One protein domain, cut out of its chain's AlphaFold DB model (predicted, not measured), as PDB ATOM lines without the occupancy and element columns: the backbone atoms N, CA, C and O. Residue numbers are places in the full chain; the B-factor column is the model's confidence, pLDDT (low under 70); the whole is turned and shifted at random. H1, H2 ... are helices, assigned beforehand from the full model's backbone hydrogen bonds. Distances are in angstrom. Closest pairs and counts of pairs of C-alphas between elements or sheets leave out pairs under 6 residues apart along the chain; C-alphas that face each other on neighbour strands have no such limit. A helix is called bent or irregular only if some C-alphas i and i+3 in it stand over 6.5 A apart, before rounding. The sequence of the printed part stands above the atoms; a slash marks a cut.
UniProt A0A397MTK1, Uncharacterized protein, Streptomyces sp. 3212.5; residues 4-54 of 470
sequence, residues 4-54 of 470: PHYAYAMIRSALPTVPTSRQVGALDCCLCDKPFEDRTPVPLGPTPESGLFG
ATOM      1  N   PRO A   4      15.437 -23.000   5.672       86.00
ATOM      2  CA  PRO A   4      16.865 -22.706   5.708       86.00
ATOM      3  C   PRO A   4      17.628 -23.454   4.614       86.00
ATOM      4  O   PRO A   4      17.328 -24.619   4.339       86.00
ATOM      5  N   HIS A   5      18.675 -22.827   4.072       87.81
ATOM      6  CA  HIS A   5      19.429 -23.375   2.943       87.81
ATOM      7  C   HIS A   5      19.948 -24.805   3.189       87.81
ATOM      8  O   HIS A   5      19.779 -25.699   2.359       87.81
ATOM      9  N   TYR A   6      20.472 -25.067   4.391       86.62
ATOM     10  CA  TYR A   6      20.995 -26.380   4.791       86.62
ATOM     11  C   TYR A   6      19.951 -27.517   4.753       86.62
ATOM     12  O   TYR A   6      20.312 -28.693   4.777       86.62
ATOM     13  N   ALA A   7      18.653 -27.199   4.735       90.19
ATOM     14  CA  ALA A   7      17.585 -28.192   4.730       90.19
ATOM     15  C   ALA A   7      17.167 -28.623   3.316       90.19
ATOM     16  O   ALA A   7      16.540 -29.678   3.183       90.19
ATOM     17  N   TYR A   8      17.523 -27.869   2.267       88.06
ATOM     18  CA  TYR A   8      17.060 -28.138   0.900       88.06
ATOM     19  C   TYR A   8      17.483 -29.512   0.384       88.06
ATOM     20  O   TYR A   8      16.650 -30.228  -0.164       88.06
ATOM     21  N   ALA A   9      18.734 -29.928   0.601       88.12
ATOM     22  CA  ALA A   9      19.209 -31.236   0.147       88.12
ATOM     23  C   ALA A   9      18.408 -32.389   0.778       88.12
ATOM     24  O   ALA A   9      17.984 -33.313   0.081       88.12
ATOM     25  N   MET A  10      18.133 -32.297   2.083       90.69
ATOM     26  CA  MET A  10      17.354 -33.303   2.803       90.69
ATOM     27  C   MET A  10      15.881 -33.300   2.379       90.69
ATOM     28  O   MET A  10      15.303 -34.367   2.183       90.69
ATOM     29  N   ILE A  11      15.282 -32.121   2.198       90.06
ATOM     30  CA  ILE A  11      13.909 -31.990   1.696       90.06
ATOM     31  C   ILE A  11      13.805 -32.583   0.291       90.06
ATOM     32  O   ILE A  11      12.933 -33.412   0.059       90.06
ATOM     33  N   ARG A  12      14.743 -32.253  -0.604       88.44
ATOM     34  CA  ARG A  12      14.794 -32.779  -1.972       88.44
ATOM     35  C   ARG A  12      14.913 -34.301  -2.002       88.44
ATOM     36  O   ARG A  12      14.226 -34.941  -2.784       88.44
ATOM     37  N   SER A  13      15.727 -34.881  -1.118       89.12
ATOM     38  CA  SER A  13      15.874 -36.341  -1.007       89.12
ATOM     39  C   SER A  13      14.622 -37.062  -0.492       89.12
ATOM     40  O   SER A  13      14.486 -38.264  -0.687       89.12
ATOM     41  N   ALA A  14      13.719 -36.340   0.179       89.94
ATOM     42  CA  ALA A  14      12.473 -36.875   0.720       89.94
ATOM     43  C   ALA A  14      11.272 -36.691  -0.225       89.94
ATOM     44  O   ALA A  14      10.173 -37.135   0.110       89.94
ATOM     45  N   LEU A  15      11.458 -36.019  -1.365       89.38
ATOM     46  CA  LEU A  15      10.408 -35.842  -2.362       89.38
ATOM     47  C   LEU A  15      10.194 -37.124  -3.174       89.38
ATOM     48  O   LEU A  15      11.142 -37.876  -3.406       89.38
ATOM     49  N   PRO A  16       8.959 -37.378  -3.632       85.38
ATOM     50  CA  PRO A  16       8.670 -38.504  -4.498       85.38
ATOM     51  C   PRO A  16       9.349 -38.297  -5.852       85.38
ATOM     52  O   PRO A  16       9.331 -37.200  -6.409       85.38
ATOM     53  N   THR A  17       9.898 -39.373  -6.412       83.00
ATOM     54  CA  THR A  17      10.527 -39.356  -7.740       83.00
ATOM     55  C   THR A  17       9.535 -38.972  -8.843       83.00
ATOM     56  O   THR A  17       9.928 -38.376  -9.840       83.00
ATOM     57  N   VAL A  18       8.248 -39.300  -8.661       86.81
ATOM     58  CA  VAL A  18       7.145 -38.922  -9.556       86.81
ATOM     59  C   VAL A  18       5.969 -38.416  -8.707       86.81
ATOM     60  O   VAL A  18       5.342 -39.226  -8.019       86.81
ATOM     61  N   PRO A  19       5.667 -37.104  -8.708       85.38
ATOM     62  CA  PRO A  19       4.546 -36.547  -7.955       85.38
ATOM     63  C   PRO A  19       3.202 -36.838  -8.640       85.38
ATOM     64  O   PRO A  19       3.103 -36.899  -9.867       85.38
ATOM     65  N   THR A  20       2.143 -37.008  -7.849       87.62
ATOM     66  CA  THR A  20       0.780 -37.219  -8.366       87.62
ATOM     67  C   THR A  20       0.143 -35.903  -8.824       87.62
ATOM     68  O   THR A  20       0.535 -34.820  -8.389       87.62
ATOM     69  N   SER A  21      -0.900 -35.968  -9.658       85.69
ATOM     70  CA  SER A  21      -1.633 -34.769 -10.109       85.69
ATOM     71  C   SER A  21      -2.215 -33.948  -8.952       85.69
ATOM     72  O   SER A  21      -2.279 -32.723  -9.030       85.69
ATOM     73  N   ARG A  22      -2.591 -34.608  -7.849       87.81
ATOM     74  CA  ARG A  22      -3.081 -33.956  -6.628       87.81
ATOM     75  C   ARG A  22      -1.969 -33.248  -5.851       87.81
ATOM     76  O   ARG A  22      -2.199 -32.173  -5.303       87.81
ATOM     77  N   GLN A  23      -0.762 -33.807  -5.843       85.94
ATOM     78  CA  GLN A  23       0.413 -33.191  -5.221       85.94
ATOM     79  C   GLN A  23       0.907 -31.974  -6.017       85.94
ATOM     80  O   GLN A  23       1.225 -30.945  -5.425       85.94
ATOM     81  N   VAL A  24       0.893 -32.059  -7.353       84.38
ATOM     82  CA  VAL A  24       1.240 -30.931  -8.237       84.38
ATOM     83  C   VAL A  24       0.220 -29.793  -8.128       84.38
ATOM     84  O   VAL A  24       0.580 -28.620  -8.134       84.38
ATOM     85  N   GLY A  25      -1.061 -30.135  -7.962       84.75
ATOM     86  CA  GLY A  25      -2.156 -29.177  -7.794       84.75
ATOM     87  C   GLY A  25      -2.291 -28.566  -6.395       84.75
ATOM     88  O   GLY A  25      -3.333 -27.984  -6.113       84.75
ATOM     89  N   ALA A  26      -1.299 -28.727  -5.510       85.19
ATOM     90  CA  ALA A  26      -1.337 -28.249  -4.124       85.19
ATOM     91  C   ALA A  26      -2.540 -28.765  -3.299       85.19
ATOM     92  O   ALA A  26      -2.981 -28.096  -2.365       85.19
ATOM     93  N   LEU A  27      -3.073 -29.951  -3.623       87.62
ATOM     94  CA  LEU A  27      -4.183 -30.575  -2.889       87.62
ATOM     95  C   LEU A  27      -3.685 -31.518  -1.794       87.62
ATOM     96  O   LEU A  27      -4.246 -31.519  -0.699       87.62
ATOM     97  N   ASP A  28      -2.602 -32.251  -2.066       90.38
ATOM     98  CA  ASP A  28      -1.974 -33.179  -1.124       90.38
ATOM     99  C   ASP A  28      -0.486 -32.848  -0.926       90.38
ATOM    100  O   ASP A  28       0.213 -32.402  -1.835       90.38
ATOM    101  N   CYS A  29       0.026 -33.080   0.280       91.00
ATOM    102  CA  CYS A  29       1.424 -32.836   0.624       91.00
ATOM    103  C   CYS A  29       2.365 -33.821  -0.083       91.00
ATOM    104  O   CYS A  29       2.269 -35.027   0.145       91.00
ATOM    105  N   CYS A  30       3.377 -33.319  -0.796       91.38
ATOM    106  CA  CYS A  30       4.376 -34.150  -1.480       91.38
ATOM    107  C   CYS A  30       5.184 -35.061  -0.536       91.38
ATOM    108  O   CYS A  30       5.783 -36.024  -0.985       91.38
ATOM    109  N   LEU A  31       5.231 -34.773   0.770       90.75
ATOM    110  CA  LEU A  31       6.063 -35.505   1.738       90.75
ATOM    111  C   LEU A  31       5.310 -36.574   2.541       90.75
ATOM    112  O   LEU A  31       5.937 -37.417   3.180       90.75
ATOM    113  N   CYS A  32       3.980 -36.501   2.606       91.62
ATOM    114  CA  CYS A  32       3.180 -37.447   3.393       91.62
ATOM    115  C   CYS A  32       1.880 -37.895   2.729       91.62
ATOM    116  O   CYS A  32       1.155 -38.670   3.347       91.62
ATOM    117  N   ASP A  33       1.595 -37.403   1.520       90.94
ATOM    118  CA  ASP A  33       0.434 -37.757   0.698       90.94
ATOM    119  C   ASP A  33      -0.925 -37.516   1.377       90.94
ATOM    120  O   ASP A  33      -1.932 -38.140   1.062       90.94
ATOM    121  N   LYS A  34      -0.959 -36.609   2.362       92.06
ATOM    122  CA  LYS A  34      -2.189 -36.202   3.051       92.06
ATOM    123  C   LYS A  34      -2.727 -34.897   2.467       92.06
ATOM    124  O   LYS A  34      -1.907 -34.024   2.163       92.06
ATOM    125  N   PRO A  35      -4.059 -34.730   2.394       89.62
ATOM    126  CA  PRO A  35      -4.668 -33.495   1.924       89.62
ATOM    127  C   PRO A  35      -4.274 -32.303   2.805       89.62
ATOM    128  O   PRO A  35      -4.036 -32.450   4.009       89.62
ATOM    129  N   PHE A  36      -4.190 -31.120   2.195       84.56
ATOM    130  CA  PHE A  36      -3.900 -29.879   2.914       84.56
ATOM    131  C   PHE A  36      -5.093 -29.377   3.737       84.56
ATOM    132  O   PHE A  36      -4.867 -28.808   4.804       84.56
ATOM    133  N   GLU A  37      -6.328 -29.645   3.299       83.81
ATOM    134  CA  GLU A  37      -7.560 -29.141   3.936       83.81
ATOM    135  C   GLU A  37      -7.452 -27.619   4.183       83.81
ATOM    136  O   GLU A  37      -7.180 -26.875   3.244       83.81
ATOM    137  N   ASP A  38      -7.583 -27.160   5.432       77.69
ATOM    138  CA  ASP A  38      -7.482 -25.744   5.823       77.69
ATOM    139  C   ASP A  38      -6.030 -25.243   6.004       77.69
ATOM    140  O   ASP A  38      -5.793 -24.118   6.450       77.69
ATOM    141  N   ARG A  39      -5.016 -26.074   5.730       80.62
ATOM    142  CA  ARG A  39      -3.603 -25.737   5.972       80.62
ATOM    143  C   ARG A  39      -2.977 -25.096   4.744       80.62
ATOM    144  O   ARG A  39      -3.041 -25.642   3.650       80.62
ATOM    145  N   THR A  40      -2.251 -23.999   4.946       85.38
ATOM    146  CA  THR A  40      -1.533 -23.325   3.859       85.38
ATOM    147  C   THR A  40      -0.399 -24.210   3.304       85.38
ATOM    148  O   THR A  40       0.498 -24.590   4.070       85.38
ATOM    149  N   PRO A  41      -0.401 -24.541   2.000       87.88
ATOM    150  CA  PRO A  41       0.689 -25.273   1.364       87.88
ATOM    151  C   PRO A  41       1.954 -24.407   1.301       87.88
ATOM    152  O   PRO A  41       1.892 -23.212   1.020       87.88
ATOM    153  N   VAL A  42       3.117 -25.003   1.579       88.50
ATOM    154  CA  VAL A  42       4.413 -24.306   1.532       88.50
ATOM    155  C   VAL A  42       5.167 -24.739   0.273       88.50
ATOM    156  O   VAL A  42       5.412 -25.941   0.133       88.50
ATOM    157  N   PRO A  43       5.549 -23.813  -0.625       87.81
ATOM    158  CA  PRO A  43       6.287 -24.147  -1.842       87.81
ATOM    159  C   PRO A  43       7.699 -24.654  -1.515       87.81
ATOM    160  O   PRO A  43       8.342 -24.162  -0.585       87.81
ATOM    161  N   LEU A  44       8.166 -25.661  -2.260       84.06
ATOM    162  CA  LEU A  44       9.446 -26.350  -2.023       84.06
ATOM    163  C   LEU A  44      10.530 -26.055  -3.067       84.06
ATOM    164  O   LEU A  44      11.676 -26.452  -2.859       84.06
ATOM    165  N   GLY A  45      10.186 -25.402  -4.176       69.25
ATOM    166  CA  GLY A  45      11.147 -24.974  -5.191       69.25
ATOM    167  C   GLY A  45      11.562 -23.504  -5.060       69.25
ATOM    168  O   GLY A  45      11.030 -22.780  -4.217       69.25
ATOM    169  N   PRO A  46      12.514 -23.057  -5.901       60.78
ATOM    170  CA  PRO A  46      13.066 -21.701  -5.867       60.78
ATOM    171  C   PRO A  46      12.033 -20.624  -6.228       60.78
ATOM    172  O   PRO A  46      12.202 -19.471  -5.844       60.78
ATOM    173  N   THR A  47      10.952 -21.003  -6.919       58.97
ATOM    174  CA  THR A  47       9.798 -20.136  -7.173       58.97
ATOM    175  C   THR A  47       8.490 -20.804  -6.723       58.97
ATOM    176  O   THR A  47       8.389 -22.043  -6.718       58.97
ATOM    177  N   PRO A  48       7.463 -20.016  -6.352       60.59
ATOM    178  CA  PRO A  48       6.148 -20.539  -5.979       60.59
ATOM    179  C   PRO A  48       5.459 -21.358  -7.083       60.59
ATOM    180  O   PRO A  48       4.600 -22.178  -6.763       60.59
ATOM    181  N   GLU A  49       5.843 -21.195  -8.358       64.50
ATOM    182  CA  GLU A  49       5.250 -21.933  -9.486       64.50
ATOM    183  C   GLU A  49       5.845 -23.333  -9.712       64.50
ATOM    184  O   GLU A  49       5.370 -24.073 -10.570       64.50
ATOM    185  N   SER A  50       6.854 -23.734  -8.935       64.38
ATOM    186  CA  SER A  50       7.542 -25.030  -9.071       64.38
ATOM    187  C   SER A  50       6.660 -26.273  -8.848       64.38
ATOM    188  O   SER A  50       7.108 -27.393  -9.088       64.38
ATOM    189  N   GLY A  51       5.412 -26.099  -8.399       72.75
ATOM    190  CA  GLY A  51       4.404 -27.161  -8.359       72.75
ATOM    191  C   GLY A  51       4.625 -28.228  -7.284       72.75
ATOM    192  O   GLY A  51       3.962 -29.256  -7.312       72.75
ATOM    193  N   LEU A  52       5.545 -28.027  -6.336       86.12
ATOM    194  CA  LEU A  52       5.797 -28.965  -5.240       86.12
ATOM    195  C   LEU A  52       5.550 -28.286  -3.900       86.12
ATOM    196  O   LEU A  52       6.164 -27.265  -3.586       86.12
ATOM    197  N   PHE A  53       4.676 -28.891  -3.094       90.25
ATOM    198  CA  PHE A  53       4.203 -28.303  -1.847       90.25
ATOM    199  C   PHE A  53       4.351 -29.265  -0.669       90.25
ATOM    200  O   PHE A  53       3.995 -30.443  -0.727       90.25
ATOM    201  N   GLY A  54       4.858 -28.745   0.445       91.12
ATOM    202  CA  GLY A  54       4.975 -29.464   1.709       91.12
ATOM    203  C   GLY A  54       4.028 -28.904   2.765       91.12
ATOM    204  O   GLY A  54       3.743 -27.709   2.802       91.12
TER     205      GLY A  54
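Overview. This is residues 4 to 54 of the 470 residues of an uncharacterized protein of Streptomyces sp. 3212.5 (UniProt A0A397MTK1). The printed part has little regular structure: a mostly loop-built fold, with helix H1 at one end of its longest axis and the short helix H2 well away from it. After H2 the long stretch of residues 25 to 54 winds on and folds back, so that residues 53 to 54 pair with residues 42 to 43. There are 51 printed residues with two named helices, H1 then H2, no named strand, and the class is all helix, with 13 residues in named elements. It is compact, with a radius of gyration of the C-alphas of 10.4 A and spans of 29 by 21 by 18 A.

Arrangement. Begin at H1, residues 5 to 13, and go on to H2, residues 21 to 24: the two are apart, joined by a short link of 7 residues. In H1, 3 of 5 O i to N i+4 pairs are within hydrogen-bond range; H2 is too short for such a pair. Further on, the short pairing of residues 42 to 43 with 53 to 54 is antiparallel.

Along the chain. Find C-alpha 5 at (19.429, -23.375, 2.943); from there H1 runs 14.0 A to C-alpha 13. H1 is irregular, but only just: C-alphas 6 and 9 are 7.0 A apart. H2 runs 5.1 A, from C-alpha 21 to C-alpha 24 at (1.240, -30.931, -8.237).

Size, cuts and confidence. The C-alphas farthest apart, of Tyr 6 and Glu 37, are 28.7 A apart. The printed part has no cut. The model's confidence is low at residues 45 to 50, under 70; the mean pLDDT of the printed part is 84.3.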